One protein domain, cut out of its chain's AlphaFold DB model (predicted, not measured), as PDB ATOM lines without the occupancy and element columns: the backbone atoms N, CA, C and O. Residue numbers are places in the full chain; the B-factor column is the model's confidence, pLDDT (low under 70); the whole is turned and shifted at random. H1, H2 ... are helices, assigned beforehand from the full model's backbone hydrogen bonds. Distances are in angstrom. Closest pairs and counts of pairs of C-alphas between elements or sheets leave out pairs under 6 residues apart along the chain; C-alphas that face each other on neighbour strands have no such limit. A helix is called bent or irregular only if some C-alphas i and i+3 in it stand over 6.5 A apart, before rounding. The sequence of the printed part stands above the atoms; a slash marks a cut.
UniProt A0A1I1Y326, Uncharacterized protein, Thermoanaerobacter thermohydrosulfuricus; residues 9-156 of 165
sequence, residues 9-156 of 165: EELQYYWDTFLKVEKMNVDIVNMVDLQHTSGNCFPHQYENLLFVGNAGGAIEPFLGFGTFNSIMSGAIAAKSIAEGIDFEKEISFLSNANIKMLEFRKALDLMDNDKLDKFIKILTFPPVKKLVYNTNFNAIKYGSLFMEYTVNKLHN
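What this domain is: This is residues 9 to 156 of the 165 residues of an uncharacterized protein of Thermoanaerobacter thermohydrosulfuricus (UniProt A0A1I1Y326). A loose framework of helices: H3 and the longest helix, H4, form a helical hairpin, H4 passes beyond H3, and H7 crosses that far part of H4. H5 and H6 lead from the end of H4 round to H7, small H2 packs on the first part of H3, residues 67 to 74, and residues 13 to 32, of which 13 to 21 belong to H1, stick out. The printed part has 148 residues, with seven named helices, H1 to H7 in order, and no named strand; the class is all helix. The whole is loose, with a radius of gyration of the C-alphas of 19.0 A and spans of 56 by 39 by 34 A.

How they stand to each other: H4, residues 87 to 108, is irregular: C-alphas 90 and 93 are 7.2 A apart, and it has a kink of 33 degrees near residue 94. With residues 87 to 94 alone it touches H3, residues 67 to 83; the closest C-alphas, of Ser 80 and Phe 87, are 5.5 A apart. The two form a hairpin, at a shallow tilt of 18 degrees, opposite ways. With residues 100 to 107 alone H4 touches H7, residues 139 to 155, at a steep tilt of 57 degrees, the same way; the closest C-alphas, of Lys 100 and Ser 144, are 5.3 A apart. H2, residues 53 to 56, touches H3 at residues 67 to 74 alone; the closest C-alphas, of Gly 53 and Ser 70, are 3.7 A apart. H5, residues 113 to 124, is close to H4 but not clearly touching, with the closest C-alphas, of Leu 108 and Leu 116, 7.9 A apart. H6, residues 126 to 133, is about perpendicular to H5 and to H7, at 74 degrees each, close to both but not clearly touching: the closest C-alphas are those of Leu 123 and Lys 129, 6.4 A, and of Val 132 and Ala 139, 6.0 A. H1, residues 9 to 21, touches no helix. Every O i to N i+4 pair is within hydrogen-bond range in H1, H3, H5 and H6; in H4 14 of 18 are, in H7 11 of 13, and H2 is too short for such a pair.

Where its parts are: H4 is 32.0 A long, from C-alpha 87 at (102.337, 94.112, 88.805) to C-alpha 108. H3 is 24.5 A long, H7 22.8 A, H1 18.5 A, H5 16.2 A, H6 10.3 A and H2 5.2 A. H1 begins at C-alpha 9, (135.553, 102.049, 66.269), and H7 ends at C-alpha 155, (118.421, 77.700, 61.966).

The domain as a whole: The C-alphas farthest apart, of Lys 23 and Gly 84, are 56.5 A apart. The printed part has no cut. The link from H1 to H2 is long, with 31 residues; in it residues 45 to 46 pair antiparallel with 49 to 50. Mean pLDDT of the printed part is 89.4; residues 152 to 156 are under 70.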
ATOM      1  N   GLU A   9     134.718 101.683  67.408       90.06
ATOM      2  CA  GLU A   9     135.553 102.049  66.269       90.06
ATOM      3  C   GLU A   9     134.883 101.647  64.948       90.06
ATOM      4  O   GLU A   9     134.815 102.446  64.014       90.06
ATOM      5  N   GLU A  10     134.319 100.436  64.889       92.44
ATOM      6  CA  GLU A  10     133.537  99.971  63.739       92.44
ATOM      7  C   GLU A  10     132.280 100.816  63.527       92.44
ATOM      8  O   GLU A  10     131.961 101.160  62.389       92.44
ATOM      9  N   LEU A  11     131.586 101.194  64.607       91.38
ATOM     10  CA  LEU A  11     130.413 102.064  64.528       91.38
ATOM     11  C   LEU A  11     130.745 103.389  63.834       91.38
ATOM     12  O   LEU A  11     130.060 103.767  62.882       91.38
ATOM     13  N   GLN A  12     131.813 104.061  64.277       90.38
ATOM     14  CA  GLN A  12     132.251 105.319  63.672       90.38
ATOM     15  C   GLN A  12     132.615 105.127  62.195       90.38
ATOM     16  O   GLN A  12     132.172 105.894  61.343       90.38
ATOM     17  N   TYR A  13     133.362 104.067  61.875       93.44
ATOM     18  CA  TYR A  13     133.740 103.753  60.498       93.44
ATOM     19  C   TYR A  13     132.523 103.588  59.574       93.44
ATOM     20  O   TYR A  13     132.494 104.140  58.468       93.44
ATOM     21  N   TYR A  14     131.500 102.845  60.009       91.81
ATOM     22  CA  TYR A  14     130.289 102.644  59.211       91.81
ATOM     23  C   TYR A  14     129.462 103.922  59.078       91.81
ATOM     24  O   TYR A  14     128.917 104.176  58.002       91.81
ATOM     25  N   TRP A  15     129.403 104.747  60.124       91.12
ATOM     26  CA  TRP A  15     128.737 106.045  60.066       91.12
ATOM     27  C   TRP A  15     129.396 106.983  59.046       91.12
ATOM     28  O   TRP A  15     128.719 107.522  58.170       91.12
ATOM     29  N   ASP A  16     130.723 107.104  59.080       91.38
ATOM     30  CA  ASP A  16     131.473 107.934  58.130       91.38
ATOM     31  C   ASP A  16     131.325 107.416  56.692       91.38
ATOM     32  O   ASP A  16     131.157 108.186  55.739       91.38
ATOM     33  N   THR A  17     131.334 106.090  56.531       93.44
ATOM     34  CA  THR A  17     131.101 105.433  55.240       93.44
ATOM     35  C   THR A  17     129.711 105.763  54.697       93.44
ATOM     36  O   THR A  17     129.589 106.109  53.521       93.44
ATOM     37  N   PHE A  18     128.678 105.710  55.541       91.69
ATOM     38  CA  PHE A  18     127.309 106.059  55.169       91.69
ATOM     39  C   PHE A  18     127.207 107.504  54.664       91.69
ATOM     40  O   PHE A  18     126.731 107.727  53.550       91.69
ATOM     41  N   LEU A  19     127.734 108.477  55.417       93.31
ATOM     42  CA  LEU A  19     127.709 109.890  55.017       93.31
ATOM     43  C   LEU A  19     128.391 110.121  53.666       93.31
ATOM     44  O   LEU A  19     127.900 110.886  52.829       93.31
ATOM     45  N   LYS A  20     129.509 109.427  53.432       93.62
ATOM     46  CA  LYS A  20     130.260 109.503  52.178       93.62
ATOM     47  C   LYS A  20     129.489 108.905  51.001       93.62
ATOM     48  O   LYS A  20     129.465 109.513  49.931       93.62
ATOM     49  N   VAL A  21     128.888 107.725  51.174       94.25
ATOM     50  CA  VAL A  21     128.130 107.026  50.120       94.25
ATOM     51  C   VAL A  21     126.884 107.816  49.730       94.25
ATOM     52  O   VAL A  21     126.659 108.049  48.542       94.25
ATOM     53  N   GLU A  22     126.142 108.314  50.719       93.06
ATOM     54  CA  GLU A  22     124.933 109.120  50.510       93.06
ATOM     55  C   GLU A  22     125.235 110.572  50.105       93.06
ATOM     56  O   GLU A  22     124.323 111.354  49.835       93.06
ATOM     57  N   LYS A  23     126.522 110.951  50.033       94.75
ATOM     58  CA  LYS A  23     126.993 112.308  49.695       94.75
ATOM     59  C   LYS A  23     126.342 113.382  50.573       94.75
ATOM     60  O   LYS A  23     126.047 114.487  50.112       94.75
ATOM     61  N   MET A  24     126.116 113.057  51.843       91.31
ATOM     62  CA  MET A  24     125.505 113.963  52.804       91.31
ATOM     63  C   MET A  24     126.562 114.931  53.329       91.31
ATOM     64  O   MET A  24     127.478 114.537  54.046       91.31
ATOM     65  N   ASN A  25     126.422 116.210  52.986       87.62
ATOM     66  CA  ASN A  25     127.228 117.277  53.571       87.62
ATOM     67  C   ASN A  25     126.469 117.872  54.764       87.62
ATOM     68  O   ASN A  25     125.694 118.817  54.604       87.62
ATOM     69  N   VAL A  26     126.612 117.241  55.930       87.31
ATOM     70  CA  VAL A  26     125.921 117.623  57.170       87.31
ATOM     71  C   VAL A  26     126.913 118.150  58.196       87.31
ATOM     72  O   VAL A  26     127.979 117.572  58.389       87.31
ATOM     73  N   ASP A  27     126.539 119.233  58.874       89.44
ATOM     74  CA  ASP A  27     127.275 119.740  60.030       89.44
ATOM     75  C   ASP A  27     126.751 119.038  61.291       89.44
ATOM     76  O   ASP A  27     125.630 119.286  61.751       89.44
ATOM     77  N   ILE A  28     127.513 118.067  61.798       88.88
ATOM     78  CA  ILE A  28     127.121 117.278  62.969       88.88
ATOM     79  C   ILE A  28     127.403 118.105  64.220       88.88
ATOM     80  O   ILE A  28     128.514 118.122  64.740       88.88
ATOM     81  N   VAL A  29     126.362 118.760  64.733       92.25
ATOM     82  CA  VAL A  29     126.453 119.592  65.945       92.25
ATOM     83  C   VAL A  29     126.633 118.744  67.211       92.25
ATOM     84  O   VAL A  29     127.262 119.185  68.169       92.25
ATOM     85  N   ASN A  30     126.060 117.535  67.243       88.75
ATOM     86  CA  ASN A  30     126.154 116.636  68.390       88.75
ATOM     87  C   ASN A  30     125.940 115.170  67.986       88.75
ATOM     88  O   ASN A  30     125.070 114.864  67.168       88.75
ATOM     89  N   MET A  31     126.684 114.270  68.624       85.56
ATOM     90  CA  MET A  31     126.522 112.823  68.537       85.56
ATOM     91  C   MET A  31     126.709 112.233  69.934       85.56
ATOM     92  O   MET A  31     127.664 112.568  70.634       85.56
ATOM     93  N   VAL A  32     125.782 111.369  70.347       85.56
ATOM     94  CA  VAL A  32     125.830 110.712  71.655       85.56
ATOM     95  C   VAL A  32     125.807 109.208  71.448       85.56
ATOM     96  O   VAL A  32     124.772 108.642  71.095       85.56
ATOM     97  N   ASP A  33     126.937 108.577  71.744       85.69
ATOM     98  CA  ASP A  33     127.076 107.126  71.746       85.69
ATOM     99  C   ASP A  33     127.002 106.604  73.174       85.69
ATOM    100  O   ASP A  33     127.744 107.046  74.056       85.69
ATOM    101  N   LEU A  34     126.127 105.626  73.403       84.69
ATOM    102  CA  LEU A  34     125.978 104.981  74.698       84.69
ATOM    103  C   LEU A  34     126.084 103.467  74.549       84.69
ATOM    104  O   LEU A  34     125.220 102.815  73.954       84.69
ATOM    105  N   GLN A  35     127.112 102.899  75.173       83.62
ATOM    106  CA  GLN A  35     127.168 101.462  75.379       83.62
ATOM    107  C   GLN A  35     126.149 101.080  76.454       83.62
ATOM    108  O   GLN A  35     126.138 101.638  77.550       83.62
ATOM    109  N   HIS A  36     125.282 100.127  76.137       79.94
ATOM    110  CA  HIS A  36     124.293  99.611  77.072       79.94
ATOM    111  C   HIS A  36     124.136  98.107  76.878       79.94
ATOM    112  O   HIS A  36     124.399  97.563  75.805       79.94
ATOM    113  N   THR A  37     123.691  97.437  77.933       78.75
ATOM    114  CA  THR A  37     123.265  96.042  77.875       78.75
ATOM    115  C   THR A  37     121.747  96.018  77.898       78.75
ATOM    116  O   THR A  37     121.127  96.580  78.798       78.75
ATOM    117  N   SER A  38     121.145  95.382  76.897       80.00
ATOM    118  CA  SER A  38     119.708  95.123  76.847       80.00
ATOM    119  C   SER A  38     119.436  93.653  77.144       80.00
ATOM    120  O   SER A  38     120.158  92.773  76.674       80.00
ATOM    121  N   GLY A  39     118.366  93.379  77.880       81.75
ATOM    122  CA  GLY A  39     117.893  92.031  78.167       81.75
ATOM    123  C   GLY A  39     116.424  92.062  78.569       81.75
ATOM    124  O   GLY A  39     115.853  93.137  78.746       81.75
ATOM    125  N   ASN A  40     115.819  90.887  78.704       84.12
ATOM    126  CA  ASN A  40     114.484  90.763  79.279       84.12
ATOM    127  C   ASN A  40     114.607  90.512  80.789       84.12
ATOM    128  O   ASN A  40     115.492  89.766  81.211       84.12
ATOM    129  N   CYS A  41     113.732  91.120  81.584       89.25
ATOM    130  CA  CYS A  41     113.654  90.891  83.024       89.25
ATOM    131  C   CYS A  41     112.524  89.892  83.301       89.25
ATOM    132  O   CYS A  41     111.439  90.020  82.742       89.25
ATOM    133  N   PHE A  42     112.773  88.873  84.120       88.94
ATOM    134  CA  PHE A  42     111.714  88.018  84.647       88.94
ATOM    135  C   PHE A  42     112.184  87.326  85.937       88.94
ATOM    136  O   PHE A  42     113.229  86.665  85.905       88.94
ATOM    137  N   PRO A  43     111.425  87.411  87.044       93.00
ATOM    138  CA  PRO A  43     110.251  88.273  87.235       93.00
ATOM    139  C   PRO A  43     110.631  89.771  87.276       93.00
ATOM    140  O   PRO A  43     111.752  90.125  87.629       93.00
ATOM    141  N   HIS A  44     109.696  90.646  86.908       95.69
ATOM    142  CA  HIS A  44     109.737  92.104  87.074       95.69
ATOM    143  C   HIS A  44     109.396  92.569  88.501       95.69
ATOM    144  O   HIS A  44     109.550  93.750  88.803       95.69
ATOM    145  N   GLN A  45     108.942  91.683  89.385       95.75
ATOM    146  CA  GLN A  45     108.733  91.949  90.803       95.75
ATOM    147  C   GLN A  45     109.517  90.965  91.668       95.75
ATOM    148  O   GLN A  45     109.463  89.749  91.476       95.75
ATOM    149  N   TYR A  46     110.193  91.500  92.680       94.69
ATOM    150  CA  TYR A  46     110.769  90.715  93.763       94.69
ATOM    151  C   TYR A  46     110.399  91.358  95.096       94.69
ATOM    152  O   TYR A  46     110.812  92.479  95.383       94.69
ATOM    153  N   GLU A  47     109.588  90.660  95.893       93.00
ATOM    154  CA  GLU A  47     109.020  91.185  97.140       93.00
ATOM    155  C   GLU A  47     108.298  92.531  96.918       93.00
ATOM    156  O   GLU A  47     107.290  92.588  96.211       93.00
ATOM    157  N   ASN A  48     108.811  93.610  97.509       93.50
ATOM    158  CA  ASN A  48     108.309  94.978  97.391       93.50
ATOM    159  C   ASN A  48     109.054  95.820  96.336       93.50
ATOM    160  O   ASN A  48     108.829  97.029  96.252       93.50
ATOM    161  N   LEU A  49     109.942  95.211  95.546       96.62
ATOM    162  CA  LEU A  49     110.683  95.867  94.472       96.62
ATOM    163  C   LEU A  49     110.016  95.598  93.123       96.62
ATOM    164  O   LEU A  49     109.802  94.444  92.754       96.62
ATOM    165  N   LEU A  50     109.738  96.670  92.377       97.75
ATOM    166  CA  LEU A  50     109.219  96.618  91.009       97.75
ATOM    167  C   LEU A  50     110.294  97.117  90.034       97.75
ATOM    168  O   LEU A  50     110.779  98.245  90.151       97.75
ATOM    169  N   PHE A  51     110.660  96.287  89.064       96.88
ATOM    170  CA  PHE A  51     111.631  96.604  88.023       96.88
ATOM    171  C   PHE A  51     110.922  97.209  86.809       96.88
ATOM    172  O   PHE A  51     110.092  96.577  86.158       96.88
ATOM    173  N   VAL A  52     111.275  98.453  86.488       96.75
ATOM    174  CA  VAL A  52     110.718  99.225  85.366       96.75
ATOM    175  C   VAL A  52     111.830  99.768  84.476       96.75
ATOM    176  O   VAL A  52     113.014  99.708  84.818       96.75
ATOM    177  N   GLY A  53     111.467 100.312  83.316       94.44
ATOM    178  CA  GLY A  53     112.446 100.866  82.385       94.44
ATOM    179  C   GLY A  53     113.470  99.835  81.929       94.44
ATOM    180  O   GLY A  53     113.157  98.656  81.769       94.44
ATOM    181  N   ASN A  54     114.713 100.271  81.729       92.19
ATOM    182  CA  ASN A  54     115.791  99.373  81.313       92.19
ATOM    183  C   ASN A  54     116.012  98.225  82.314       92.19
ATOM    184  O   ASN A  54     116.264  97.103  81.885       92.19
ATOM    185  N   ALA A  55     115.859  98.478  83.622       93.12
ATOM    186  CA  ALA A  55     115.975  97.444  84.653       93.12
ATOM    187  C   ALA A  55     114.877  96.371  84.532       93.12
ATOM    188  O   ALA A  55     115.129  95.203  84.810       93.12
ATOM    189  N   GLY A  56     113.687  96.758  84.062       93.38
ATOM    190  CA  GLY A  56     112.569  95.861  83.755       93.38
ATOM    191  C   GLY A  56     112.556  95.320  82.320       93.38
ATOM    192  O   GLY A  56     111.545  94.781  81.895       93.38
ATOM    193  N   GLY A  57     113.628  95.484  81.536       92.44
ATOM    194  CA  GLY A  57     113.686  94.971  80.160       92.44
ATOM    195  C   GLY A  57     112.816  95.728  79.145       92.44
ATOM    196  O   GLY A  57     112.355  95.158  78.156       92.44
ATOM    197  N   ALA A  58     112.583  97.028  79.361       92.75
ATOM    198  CA  ALA A  58     111.719  97.843  78.501       92.75
ATOM    199  C   ALA A  58     112.288  98.138  77.097       92.75
ATOM    200  O   ALA A  58     111.531  98.544  76.210       92.75
ATOM    201  N   ILE A  59     113.597  97.960  76.882       92.12
ATOM    202  CA  ILE A  59     114.218  98.108  75.558       92.12
ATOM    203  C   ILE A  59     113.798  96.920  74.696       92.12
ATOM    204  O   ILE A  59     114.152  95.778  74.992       92.12
ATOM    205  N   GLU A  60     113.053  97.187  73.624       90.50
ATOM    206  CA  GLU A  60     112.685  96.133  72.686       90.50
ATOM    207  C   GLU A  60     113.886  95.736  71.796       90.50
ATOM    208  O   GLU A  60     114.667  96.603  71.399       90.50
ATOM    209  N   PRO A  61     114.080  94.440  71.503       89.56
ATOM    210  CA  PRO A  61     115.295  93.933  70.862       89.56
ATOM    211  C   PRO A  61     115.361  94.111  69.339       89.56
ATOM    212  O   PRO A  61     116.426  93.894  68.776       89.56
ATOM    213  N   PHE A  62     114.277  94.460  68.643       89.88
ATOM    214  CA  PHE A  62     114.253  94.592  67.184       89.88
ATOM    215  C   PHE A  62     115.012  95.841  66.713       89.88
ATOM    216  O   PHE A  62     115.972  95.710  65.953       89.88
ATOM    217  N   LEU A  63     114.633  97.034  67.185       88.50
ATOM    218  CA  LEU A  63     115.252  98.317  66.801       88.50
ATOM    219  C   LEU A  63     115.902  99.056  67.980       88.50
ATOM    220  O   LEU A  63     116.624 100.048  67.788       88.50
ATOM    221  N   GLY A  64     115.683  98.562  69.199       88.88
ATOM    222  CA  GLY A  64     116.242  99.123  70.415       88.88
ATOM    223  C   GLY A  64     115.448 100.295  70.982       88.88
ATOM    224  O   GLY A  64     116.021 101.166  71.640       88.88
ATOM    225  N   PHE A  65     114.144 100.381  70.709       90.00
ATOM    226  CA  PHE A  65     113.303 101.419  71.298       90.00
ATOM    227  C   PHE A  65     112.949 101.087  72.757       90.00
ATOM    228  O   PHE A  65     112.379 100.046  73.063       90.00
ATOM    229  N   GLY A  66     113.268 101.988  73.690       90.56
ATOM    230  CA  GLY A  66     113.023 101.759  75.123       90.56
ATOM    231  C   GLY A  66     112.221 102.847  75.826       90.56
ATOM    232  O   GLY A  66     111.569 102.568  76.829       90.56
ATOM    233  N   THR A  67     112.227 104.080  75.313       92.50
ATOM    234  CA  THR A  67     111.708 105.250  76.042       92.50
ATOM    235  C   THR A  67     110.228 105.122  76.386       92.50
ATOM    236  O   THR A  67     109.851 105.264  77.546       92.50
ATOM    237  N   PHE A  68     109.385 104.797  75.401       93.69
ATOM    238  CA  PHE A  68     107.944 104.672  75.618       93.69
ATOM    239  C   PHE A  68     107.607 103.537  76.596       93.69
ATOM    240  O   PHE A  68     106.889 103.754  77.569       93.69
ATOM    241  N   ASN A  69     108.185 102.350  76.392       93.94
ATOM    242  CA  ASN A  69     107.985 101.200  77.277       93.94
ATOM    243  C   ASN A  69     108.505 101.471  78.698       93.94
ATOM    244  O   ASN A  69     107.943 100.972  79.673       93.94
ATOM    245  N   SER A  70     109.553 102.287  78.838       95.31
ATOM    246  CA  SER A  70     110.095 102.675  80.141       95.31
ATOM    247  C   SER A  70     109.144 103.585  80.909       95.31
ATOM    248  O   SER A  70     108.887 103.350  82.085       95.31
ATOM    249  N   ILE A  71     108.567 104.579  80.232       97.69
ATOM    250  CA  ILE A  71     107.547 105.454  80.823       97.69
ATOM    251  C   ILE A  71     106.302 104.636  81.187       97.69
ATOM    252  O   ILE A  71     105.790 104.749  82.299       97.69
ATOM    253  N   MET A  72     105.847 103.774  80.274       97.12
ATOM    254  CA  MET A  72     104.671 102.927  80.475       97.12
ATOM    255  C   MET A  72     104.848 101.977  81.667       97.12
ATOM    256  O   MET A  72     103.980 101.921  82.532       97.12
ATOM    257  N   SER A  73     105.976 101.263  81.753       97.06
ATOM    258  CA  SER A  73     106.260 100.368  82.888       97.06
ATOM    259  C   SER A  73     106.317 101.118  84.221       97.06
ATOM    260  O   SER A  73     105.774 100.626  85.207       97.06
ATOM    261  N   GLY A  74     106.876 102.334  84.249       97.94
ATOM    262  CA  GLY A  74     106.841 103.202  85.430       97.94
ATOM    263  C   GLY A  74     105.419 103.589  85.854       97.94
ATOM    264  O   GLY A  74     105.081 103.502  87.033       97.94
ATOM    265  N   ALA A  75     104.563 103.960  84.897       98.25
ATOM    266  CA  ALA A  75     103.161 104.283  85.170       98.25
ATOM    267  C   ALA A  75     102.375 103.068  85.695       98.25
ATOM    268  O   ALA A  75     101.599 103.197  86.641       98.25
ATOM    269  N   ILE A  76     102.614 101.884  85.124       97.81
ATOM    270  CA  ILE A  76     102.014 100.624  85.584       97.81
ATOM    271  C   ILE A  76     102.468 100.306  87.010       97.81
ATOM    272  O   ILE A  76     101.627 100.009  87.850       97.81
ATOM    273  N   ALA A  77     103.761 100.436  87.315       98.12
ATOM    274  CA  ALA A  77     104.274 100.204  88.665       98.12
ATOM    275  C   ALA A  77     103.639 101.150  89.691       98.12
ATOM    276  O   ALA A  77     103.210 100.708  90.753       98.12
ATOM    277  N   ALA A  78     103.515 102.440  89.357       98.25
ATOM    278  CA  ALA A  78     102.845 103.411  90.218       98.25
ATOM    279  C   ALA A  78     101.380 103.026  90.483       98.25
ATOM    280  O   ALA A  78     100.931 103.079  91.628       98.25
ATOM    281  N   LYS A  79     100.653 102.581  89.449       97.94
ATOM    282  CA  LYS A  79      99.281 102.078  89.583       97.94
ATOM    283  C   LYS A  79      99.217 100.823  90.460       97.94
ATOM    284  O   LYS A  79      98.386 100.762  91.359       97.94
ATOM    285  N   SER A  80     100.116  99.861  90.250       97.56
ATOM    286  CA  SER A  80     100.211  98.641  91.060       97.56
ATOM    287  C   SER A  80     100.448  98.930  92.536       97.56
ATOM    288  O   SER A  80      99.793  98.329  93.383       97.56
ATOM    289  N   ILE A  81     101.311  99.899  92.846       97.88
ATOM    290  CA  ILE A  81     101.557 100.347  94.221       97.88
ATOM    291  C   ILE A  81     100.313 101.025  94.811       97.88
ATOM    292  O   ILE A  81      99.942 100.732  95.945       97.88
ATOM    293  N   ALA A  82      99.670 101.925  94.062       98.31
ATOM    294  CA  ALA A  82      98.538 102.709  94.558       98.31
ATOM    295  C   ALA A  82      97.269 101.870  94.786       98.31
ATOM    296  O   ALA A  82      96.542 102.104  95.748       98.31
ATOM    297  N   GLU A  83      96.999 100.907  93.902       97.75
ATOM    298  CA  GLU A  83      95.774 100.098  93.919       97.75
ATOM    299  C   GLU A  83      95.976  98.705  94.543       97.75
ATOM    300  O   GLU A  83      95.003  97.983  94.754       97.75
ATOM    301  N   GLY A  84      97.219  98.305  94.835       95.94
ATOM    302  CA  GLY A  84      97.534  96.972  95.360       95.94
ATOM    303  C   GLY A  84      97.279  95.841  94.358       95.94
ATOM    304  O   GLY A  84      96.963  94.721  94.759       95.94
ATOM    305  N   ILE A  85      97.373  96.129  93.056       96.12
ATOM    306  CA  ILE A  85      97.155  95.152  91.980       96.12
ATOM    307  C   ILE A  85      98.459  94.454  91.574       96.12
ATOM    308  O   ILE A  85      99.546  95.018  91.678       96.12
ATOM    309  N   ASP A  86      98.330  93.227  91.070       95.94
ATOM    310  CA  ASP A  86      99.443  92.377  90.634       95.94
ATOM    311  C   ASP A  86     100.240  93.021  89.484       95.94
ATOM    312  O   ASP A  86      99.761  93.117  88.351       95.94
ATOM    313  N   PHE A  87     101.468  93.455  89.777       96.88
ATOM    314  CA  PHE A  87     102.337  94.112  88.805       96.88
ATOM    315  C   PHE A  87     102.786  93.183  87.673       96.88
ATOM    316  O   PHE A  87     102.818  93.621  86.524       96.88
ATOM    317  N   GLU A  88     103.080  91.908  87.955       95.31
ATOM    318  CA  GLU A  88     103.487  90.952  86.915       95.31
ATOM    319  C   GLU A  88     102.397  90.777  85.871       95.31
ATOM    320  O   GLU A  88     102.652  90.777  84.661       95.31
ATOM    321  N   LYS A  89     101.154  90.663  86.339       95.88
ATOM    322  CA  LYS A  89     100.006  90.547  85.451       95.88
ATOM    323  C   LYS A  89      99.881  91.778  84.557       95.88
ATOM    324  O   LYS A  89      99.737  91.626  83.340       95.88
ATOM    325  N   GLU A  90      99.972  92.973  85.137       96.31
ATOM    326  CA  GLU A  90      99.809  94.230  84.403       96.31
ATOM    327  C   GLU A  90     100.965  94.502  83.429       96.31
ATOM    328  O   GLU A  90     100.724  95.035  82.350       96.31
ATOM    329  N   ILE A  91     102.206  94.112  83.744       95.38
ATOM    330  CA  ILE A  91     103.366  94.352  82.866       95.38
ATOM    331  C   ILE A  91     103.575  93.259  81.807       95.38
ATOM    332  O   ILE A  91     104.269  93.478  80.810       95.38
ATOM    333  N   SER A  92     102.939  92.094  81.962       93.06
ATOM    334  CA  SER A  92     103.122  90.927  81.086       93.06
ATOM    335  C   SER A  92     102.964  91.219  79.587       93.06
ATOM    336  O   SER A  92     103.626  90.590  78.756       93.06
ATOM    337  N   PHE A  93     102.124  92.186  79.196       91.44
ATOM    338  CA  PHE A  93     101.957  92.549  77.786       91.44
ATOM    339  C   PHE A  93     103.234  93.146  77.173       91.44
ATOM    340  O   PHE A  93     103.503  92.881  75.999       91.44
ATOM    341  N   LEU A  94     104.030  93.900  77.946       92.25
ATOM    342  CA  LEU A  94     105.311  94.449  77.495       92.25
ATOM    343  C   LEU A  94     106.327  93.330  77.286       92.25
ATOM    344  O   LEU A  94     106.949  93.272  76.227       92.25
ATOM    345  N   SER A  95     106.429  92.391  78.231       90.12
ATOM    346  CA  SER A  95     107.331  91.238  78.095       90.12
ATOM    347  C   SER A  95     106.945  90.360  76.895       90.12
ATOM    348  O   SER A  95     107.784  90.002  76.067       90.12
ATOM    349  N   ASN A  96     105.645  90.115  76.697       91.50
ATOM    350  CA  ASN A  96     105.136  89.392  75.529       91.50
ATOM    351  C   ASN A  96     105.406  90.125  74.203       91.50
ATOM    352  O   ASN A  96     105.651  89.485  73.179       91.50
ATOM    353  N   ALA A  97     105.331  91.457  74.186       91.00
ATOM    354  CA  ALA A  97     105.696  92.249  73.014       91.00
ATOM    355  C   ALA A  97     107.207  92.186  72.747       91.00
ATOM    356  O   ALA A  97     107.606  92.020  71.594       91.00
ATOM    357  N   ASN A  98     108.030  92.235  73.799       91.19
ATOM    358  CA  ASN A  98     109.485  92.115  73.720       91.19
ATOM    359  C   ASN A  98     109.898  90.776  73.078       91.19
ATOM    360  O   ASN A  98     110.644  90.770  72.101       91.19
ATOM    361  N   ILE A  99     109.308  89.658  73.519       89.94
ATOM    362  CA  ILE A  99     109.548  88.328  72.929       89.94
ATOM    363  C   ILE A  99     109.199  88.305  71.433       89.94
ATOM    364  O   ILE A  99     109.951  87.759  70.632       89.94
ATOM    365  N   LYS A 100     108.097  88.936  71.014       92.00
ATOM    366  CA  LYS A 100     107.750  89.013  69.583       92.00
ATOM    367  C   LYS A 100     108.774  89.820  68.791       92.00
ATOM    368  O   LYS A 100     109.108  89.428  67.679       92.00
ATOM    369  N   MET A 101     109.269  90.925  69.348       92.06
ATOM    370  CA  MET A 101     110.334  91.728  68.734       92.06
ATOM    371  C   MET A 101     111.648  90.948  68.636       92.06
ATOM    372  O   MET A 101     112.371  91.090  67.650       92.06
ATOM    373  N   LEU A 102     111.926  90.057  69.592       90.25
ATOM    374  CA  LEU A 102     113.113  89.205  69.556       90.25
ATOM    375  C   LEU A 102     113.118  88.296  68.322       90.25
ATOM    376  O   LEU A 102     114.164  88.097  67.710       90.25
ATOM    377  N   GLU A 103     111.956  87.792  67.912       90.44
ATOM    378  CA  GLU A 103     111.833  86.971  66.704       90.44
ATOM    379  C   GLU A 103     112.180  87.746  65.431       90.44
ATOM    380  O   GLU A 103     112.875  87.233  64.553       90.44
ATOM    381  N   PHE A 104     111.787  89.018  65.355       90.50
ATOM    382  CA  PHE A 104     112.211  89.882  64.257       90.50
ATOM    383  C   PHE A 104     113.709  90.193  64.309       90.50
ATOM    384  O   PHE A 104     114.349  90.216  63.259       90.50
ATOM    385  N   ARG A 105     114.292  90.385  65.503       89.62
ATOM    386  CA  ARG A 105     115.741  90.605  65.646       89.62
ATOM    387  C   ARG A 105     116.542  89.427  65.102       89.62
ATOM    388  O   ARG A 105     117.432  89.630  64.284       89.62
ATOM    389  N   LYS A 106     116.180  88.205  65.500       88.56
ATOM    390  CA  LYS A 106     116.827  86.979  65.011       88.56
ATOM    391  C   LYS A 106     116.738  86.852  63.491       88.56
ATOM    392  O   LYS A 106     117.685  86.398  62.862       88.56
ATOM    393  N   ALA A 107     115.608  87.248  62.901       88.12
ATOM    394  CA  ALA A 107     115.447  87.250  61.453       88.12
ATOM    395  C   ALA A 107     116.372  88.269  60.772       88.12
ATOM    396  O   ALA A 107     117.029  87.917  59.795       88.12
ATOM    397  N   LEU A 108     116.441  89.502  61.291       88.12
ATOM    398  CA  LEU A 108     117.331  90.542  60.766       88.12
ATOM    399  C   LEU A 108     118.807  90.153  60.865       88.12
ATOM    400  O   LEU A 108     119.547  90.414  59.923       88.12
ATOM    401  N   ASP A 109     119.219  89.501  61.955       87.12
ATOM    402  CA  ASP A 109     120.610  89.068  62.174       87.12
ATOM    403  C   ASP A 109     121.126  88.102  61.090       87.12
ATOM    404  O   ASP A 109     122.332  87.963  60.907       87.12
ATOM    405  N   LEU A 110     120.226  87.445  60.350       86.94
ATOM    406  CA  LEU A 110     120.556  86.506  59.273       86.94
ATOM    407  C   LEU A 110     120.493  87.131  57.869       86.94
ATOM    408  O   LEU A 110     120.737  86.443  56.867       86.94
ATOM    409  N   MET A 111     120.102  88.403  57.763       87.94
ATOM    410  CA  MET A 111     119.974  89.084  56.480       87.94
ATOM    411  C   MET A 111     121.303  89.709  56.056       87.94
ATOM    412  O   MET A 111     121.946  90.429  56.811       87.94
ATOM    413  N   ASP A 112     121.684  89.453  54.809       88.94
ATOM    414  CA  ASP A 112     122.690  90.228  54.087       88.94
ATOM    415  C   ASP A 112     122.028  91.441  53.403       88.94
ATOM    416  O   ASP A 112     120.804  91.612  53.451       88.94
ATOM    417  N   ASN A 113     122.831  92.279  52.743       88.19
ATOM    418  CA  ASN A 113     122.352  93.485  52.061       88.19
ATOM    419  C   ASN A 113     121.263  93.181  51.017       88.19
ATOM    420  O   ASN A 113     120.240  93.860  50.981       88.19
ATOM    421  N   ASP A 114     121.418  92.117  50.223       92.50
ATOM    422  CA  ASP A 114     120.445  91.752  49.187       92.50
ATOM    423  C   ASP A 114     119.087  91.348  49.780       92.50
ATOM    424  O   ASP A 114     118.023  91.658  49.225       92.50
ATOM    425  N   LYS A 115     119.096  90.616  50.901       90.38
ATOM    426  CA  LYS A 115     117.875  90.246  51.628       90.38
ATOM    427  C   LYS A 115     117.240  91.458  52.300       90.38
ATOM    428  O   LYS A 115     116.019  91.595  52.214       90.38
ATOM    429  N   LEU A 116     118.038  92.336  52.910       88.81
ATOM    430  CA  LEU A 116     117.570  93.598  53.487       88.81
ATOM    431  C   LEU A 116     116.888  94.471  52.427       88.81
ATOM    432  O   LEU A 116     115.759  94.909  52.638       88.81
ATOM    433  N   ASP A 117     117.488  94.631  51.247       91.19
ATOM    434  CA  ASP A 117     116.905  95.396  50.141       91.19
ATOM    435  C   ASP A 117     115.550  94.836  49.696       91.19
ATOM    436  O   ASP A 117     114.587  95.579  49.475       91.19
ATOM    437  N   LYS A 118     115.442  93.509  49.567       91.75
ATOM    438  CA  LYS A 118     114.171  92.845  49.237       91.75
ATOM    439  C   LYS A 118     113.139  93.036  50.346       91.75
ATOM    440  O   LYS A 118     111.977  93.307  50.049       91.75
ATOM    441  N   PHE A 119     113.554  92.927  51.606       88.00
ATOM    442  CA  PHE A 119     112.687  93.131  52.761       88.00
ATOM    443  C   PHE A 119     112.129  94.558  52.808       88.00
ATOM    444  O   PHE A 119     110.914  94.739  52.912       88.00
ATOM    445  N   ILE A 120     112.978  95.573  52.623       89.00
ATOM    446  CA  ILE A 120     112.557  96.977  52.544       89.00
ATOM    447  C   ILE A 120     111.618  97.208  51.354       89.00
ATOM    448  O   ILE A 120     110.587  97.865  51.511       89.00
ATOM    449  N   LYS A 121     111.892  96.628  50.177       91.25
ATOM    450  CA  LYS A 121     110.977  96.700  49.019       91.25
ATOM    451  C   LYS A 121     109.592  96.131  49.331       91.25
ATOM    452  O   LYS A 121     108.591  96.730  48.950       91.25
ATOM    453  N   ILE A 122     109.516  95.011  50.051       88.81
ATOM    454  CA  ILE A 122     108.238  94.418  50.478       88.81
ATOM    455  C   ILE A 122     107.520  95.330  51.480       88.81
ATOM    456  O   ILE A 122     106.334  95.598  51.308       88.81
ATOM    457  N   LEU A 123     108.216  95.835  52.504       85.19
ATOM    458  CA  LEU A 123     107.615  96.705  53.524       85.19
ATOM    459  C   LEU A 123     107.095  98.027  52.948       85.19
ATOM    460  O   LEU A 123     106.057  98.535  53.373       85.19
ATOM    461  N   THR A 124     107.821  98.587  51.982       87.88
ATOM    462  CA  THR A 124     107.466  99.849  51.319       87.88
ATOM    463  C   THR A 124     106.421  99.673  50.217       87.88
ATOM    464  O   THR A 124     105.849 100.669  49.763       87.88
ATOM    465  N   PHE A 125     106.109  98.434  49.814       93.44
ATOM    466  CA  PHE A 125     105.108  98.155  48.791       93.44
ATOM    467  C   PHE A 125     103.724  98.674  49.239       93.44
ATOM    468  O   PHE A 125     103.238  98.275  50.304       93.44
ATOM    469  N   PRO A 126     103.047  99.550  48.465       91.38
ATOM    470  CA  PRO A 126     101.859 100.261  48.942       91.38
ATOM    471  C   PRO A 126     100.720  99.379  49.482       91.38
ATOM    472  O   PRO A 126     100.132  99.753  50.500       91.38
ATOM    473  N   PRO A 127     100.408  98.205  48.896       89.75
ATOM    474  CA  PRO A 127      99.437  97.278  49.478       89.75
ATOM    475  C   PRO A 127      99.824  96.773  50.873       89.75
ATOM    476  O   PRO A 127      98.977  96.757  51.764       89.75
ATOM    477  N   VAL A 128     101.098  96.423  51.087       86.06
ATOM    478  CA  VAL A 128     101.613  95.988  52.397       86.06
ATOM    479  C   VAL A 128     101.537  97.143  53.386       86.06
ATOM    480  O   VAL A 128     100.984  96.984  54.471       86.06
ATOM    481  N   LYS A 129     101.987  98.335  52.982       85.75
ATOM    482  CA  LYS A 129     101.892  99.549  53.799       85.75
ATOM    483  C   LYS A 129     100.446  99.826  54.227       85.75
ATOM    484  O   LYS A 129     100.181 100.053  55.404       85.75
ATOM    485  N   LYS A 130      99.488  99.756  53.300       86.81
ATOM    486  CA  LYS A 130      98.065  99.965  53.600       86.81
ATOM    487  C   LYS A 130      97.525  98.905  54.560       86.81
ATOM    488  O   LYS A 130      96.755  99.243  55.450       86.81
ATOM    489  N   LEU A 131      97.933  97.650  54.406       85.94
ATOM    490  CA  LEU A 131      97.523  96.571  55.300       85.94
ATOM    491  C   LEU A 131      98.074  96.772  56.719       85.94
ATOM    492  O   LEU A 131      97.323  96.640  57.678       85.94
ATOM    493  N   VAL A 132      99.345  97.151  56.857       83.19
ATOM    494  CA  VAL A 132      99.990  97.366  58.161       83.19
ATOM    495  C   VAL A 132      99.444  98.601  58.884       83.19
ATOM    496  O   VAL A 132      99.195  98.530  60.082       83.19
ATOM    497  N   TYR A 133      99.257  99.724  58.183       79.69
ATOM    498  CA  TYR A 133      98.910 100.999  58.826       79.69
ATOM    499  C   TYR A 133      97.413 101.327  58.835       79.69
ATOM    500  O   TYR A 133      96.961 102.034  59.731       79.69
ATOM    501  N   ASN A 134      96.630 100.840  57.864       82.38
ATOM    502  CA  ASN A 134      95.238 101.275  57.671       82.38
ATOM    503  C   ASN A 134      94.217 100.164  57.950       82.38
ATOM    504  O   ASN A 134      93.062 100.271  57.534       82.38
ATOM    505  N   THR A 135      94.624  99.080  58.609       79.81
ATOM    506  CA  THR A 135      93.715  97.997  58.995       79.81
ATOM    507  C   THR A 135      93.973  97.553  60.432       79.81
ATOM    508  O   THR A 135      95.045  97.787  60.980       79.81
ATOM    509  N   ASN A 136      93.012  96.843  61.029       82.62
ATOM    510  CA  ASN A 136      93.169  96.218  62.350       82.62
ATOM    511  C   ASN A 136      94.026  94.934  62.308       82.62
ATOM    512  O   ASN A 136      93.981  94.118  63.230       82.62
ATOM    513  N   PHE A 137      94.769  94.704  61.223       85.06
ATOM    514  CA  PHE A 137      95.626  93.538  61.093       85.06
ATOM    515  C   PHE A 137      96.826  93.647  62.037       85.06
ATOM    516  O   PHE A 137      97.648  94.556  61.936       85.06
ATOM    517  N   ASN A 138      96.966  92.681  62.947       85.81
ATOM    518  CA  ASN A 138      98.079  92.648  63.890       85.81
ATOM    519  C   ASN A 138      99.355  92.109  63.218       85.81
ATOM    520  O   ASN A 138      99.751  90.960  63.425       85.81
ATOM    521  N   ALA A 139      99.989  92.954  62.401       86.25
ATOM    522  CA  ALA A 139     101.186  92.612  61.636       86.25
ATOM    523  C   ALA A 139     102.328  92.095  62.520       86.25
ATOM    524  O   ALA A 139     103.011  91.147  62.145       86.25
ATOM    525  N   ILE A 140     102.479  92.656  63.722       86.56
ATOM    526  CA  ILE A 140     103.492  92.233  64.691       86.56
ATOM    527  C   ILE A 140     103.260  90.785  65.128       86.56
ATOM    528  O   ILE A 140     104.187  89.983  65.089       86.56
ATOM    529  N   LYS A 141     102.028  90.426  65.515       88.69
ATOM    530  CA  LYS A 141     101.696  89.070  65.976       88.69
ATOM    531  C   LYS A 141     101.906  88.026  64.881       88.69
ATOM    532  O   LYS A 141     102.483  86.978  65.146       88.69
ATOM    533  N   TYR A 142     101.402  88.278  63.676       89.88
ATOM    534  CA  TYR A 142     101.510  87.300  62.589       89.88
ATOM    535  C   TYR A 142     102.921  87.247  62.005       89.88
ATOM    536  O   TYR A 142     103.413  86.162  61.702       89.88
ATOM    537  N   GLY A 143     103.595  88.393  61.912       88.75
ATOM    538  CA  GLY A 143     104.989  88.460  61.497       88.75
ATOM    539  C   GLY A 143     105.910  87.733  62.473       88.75
ATOM    540  O   GLY A 143     106.736  86.949  62.022       88.75
ATOM    541  N   SER A 144     105.728  87.893  63.790       89.44
ATOM    542  CA  SER A 144     106.572  87.199  64.772       89.44
ATOM    543  C   SER A 144     106.405  85.683  64.695       89.44
ATOM    544  O   SER A 144     107.396  84.971  64.748       89.44
ATOM    545  N   LEU A 145     105.176  85.185  64.508       88.81
ATOM    546  CA  LEU A 145     104.912  83.750  64.326       88.81
ATOM    547  C   LEU A 145     105.560  83.202  63.050       88.81
ATOM    548  O   LEU A 145     106.102  82.098  63.053       88.81
ATOM    549  N   PHE A 146     105.502  83.969  61.958       88.38
ATOM    550  CA  PHE A 146     106.175  83.610  60.714       88.38
ATOM    551  C   PHE A 146     107.692  83.538  60.920       88.38
ATOM    552  O   PHE A 146     108.296  82.519  60.600       88.38
ATOM    553  N   MET A 147     108.291  84.568  61.525       88.38
ATOM    554  CA  MET A 147     109.729  84.592  61.802       88.38
ATOM    555  C   MET A 147     110.146  83.462  62.744       88.38
ATOM    556  O   MET A 147     111.110  82.767  62.453       88.38
ATOM    557  N   GLU A 148     109.393  83.197  63.809       85.44
ATOM    558  CA  GLU A 148     109.658  82.081  64.720       85.44
ATOM    559  C   GLU A 148     109.672  80.738  63.969       85.44
ATOM    560  O   GLU A 148     110.590  79.928  64.130       85.44
ATOM    561  N   TYR A 149     108.688  80.503  63.098       83.00
ATOM    562  CA  TYR A 149     108.620  79.276  62.310       83.00
ATOM    563  C   TYR A 149     109.779  79.158  61.312       83.00
ATOM    564  O   TYR A 149     110.378  78.092  61.190       83.00
ATOM    565  N   THR A 150     110.107  80.234  60.600       77.88
ATOM    566  CA  THR A 150     111.100  80.197  59.519       77.88
ATOM    567  C   THR A 150     112.539  80.311  60.026       77.88
ATOM    568  O   THR A 150     113.437  79.738  59.425       77.88
ATOM    569  N   VAL A 151     112.783  81.017  61.129       72.81
ATOM    570  CA  VAL A 151     114.131  81.312  61.644       72.81
ATOM    571  C   VAL A 151     114.501  80.386  62.798       72.81
ATOM    572  O   VAL A 151     115.544  79.731  62.745       72.81
ATOM    573  N   ASN A 152     113.643  80.251  63.818       63.59
ATOM    574  CA  ASN A 152     113.989  79.428  64.980       63.59
ATOM    575  C   ASN A 152     113.925  77.934  64.679       63.59
ATOM    576  O   ASN A 152     114.802  77.218  65.133       63.59
ATOM    577  N   LYS A 153     112.953  77.435  63.904       62.12
ATOM    578  CA  LYS A 153     112.881  75.985  63.627       62.12
ATOM    579  C   LYS A 153     113.871  75.492  62.570       62.12
ATOM    580  O   LYS A 153     114.180  74.304  62.567       62.12
ATOM    581  N   LEU A 154     114.351  76.365  61.679       55.56
ATOM    582  CA  LEU A 154     115.252  75.980  60.585       55.56
ATOM    583  C   LEU A 154     116.726  76.298  60.865       55.56
ATOM    584  O   LEU A 154     117.583  75.623  60.298       55.56
ATOM    585  N   HIS A 155     117.036  77.270  61.737       53.31
ATOM    586  CA  HIS A 155     118.421  77.700  61.966       53.31
ATOM    587  C   HIS A 155     118.924  77.609  63.415       53.31
ATOM    588  O   HIS A 155     120.119  77.384  63.601       53.31
ATOM    589  N   ASN A 156     118.061  77.702  64.435       47.34
ATOM    590  CA  ASN A 156     118.475  77.631  65.839       47.34
ATOM    591  C   ASN A 156     118.006  76.323  66.495       47.34
ATOM    592  O   ASN A 156     116.814  76.046  66.592       47.34
TER     593      ASN A 156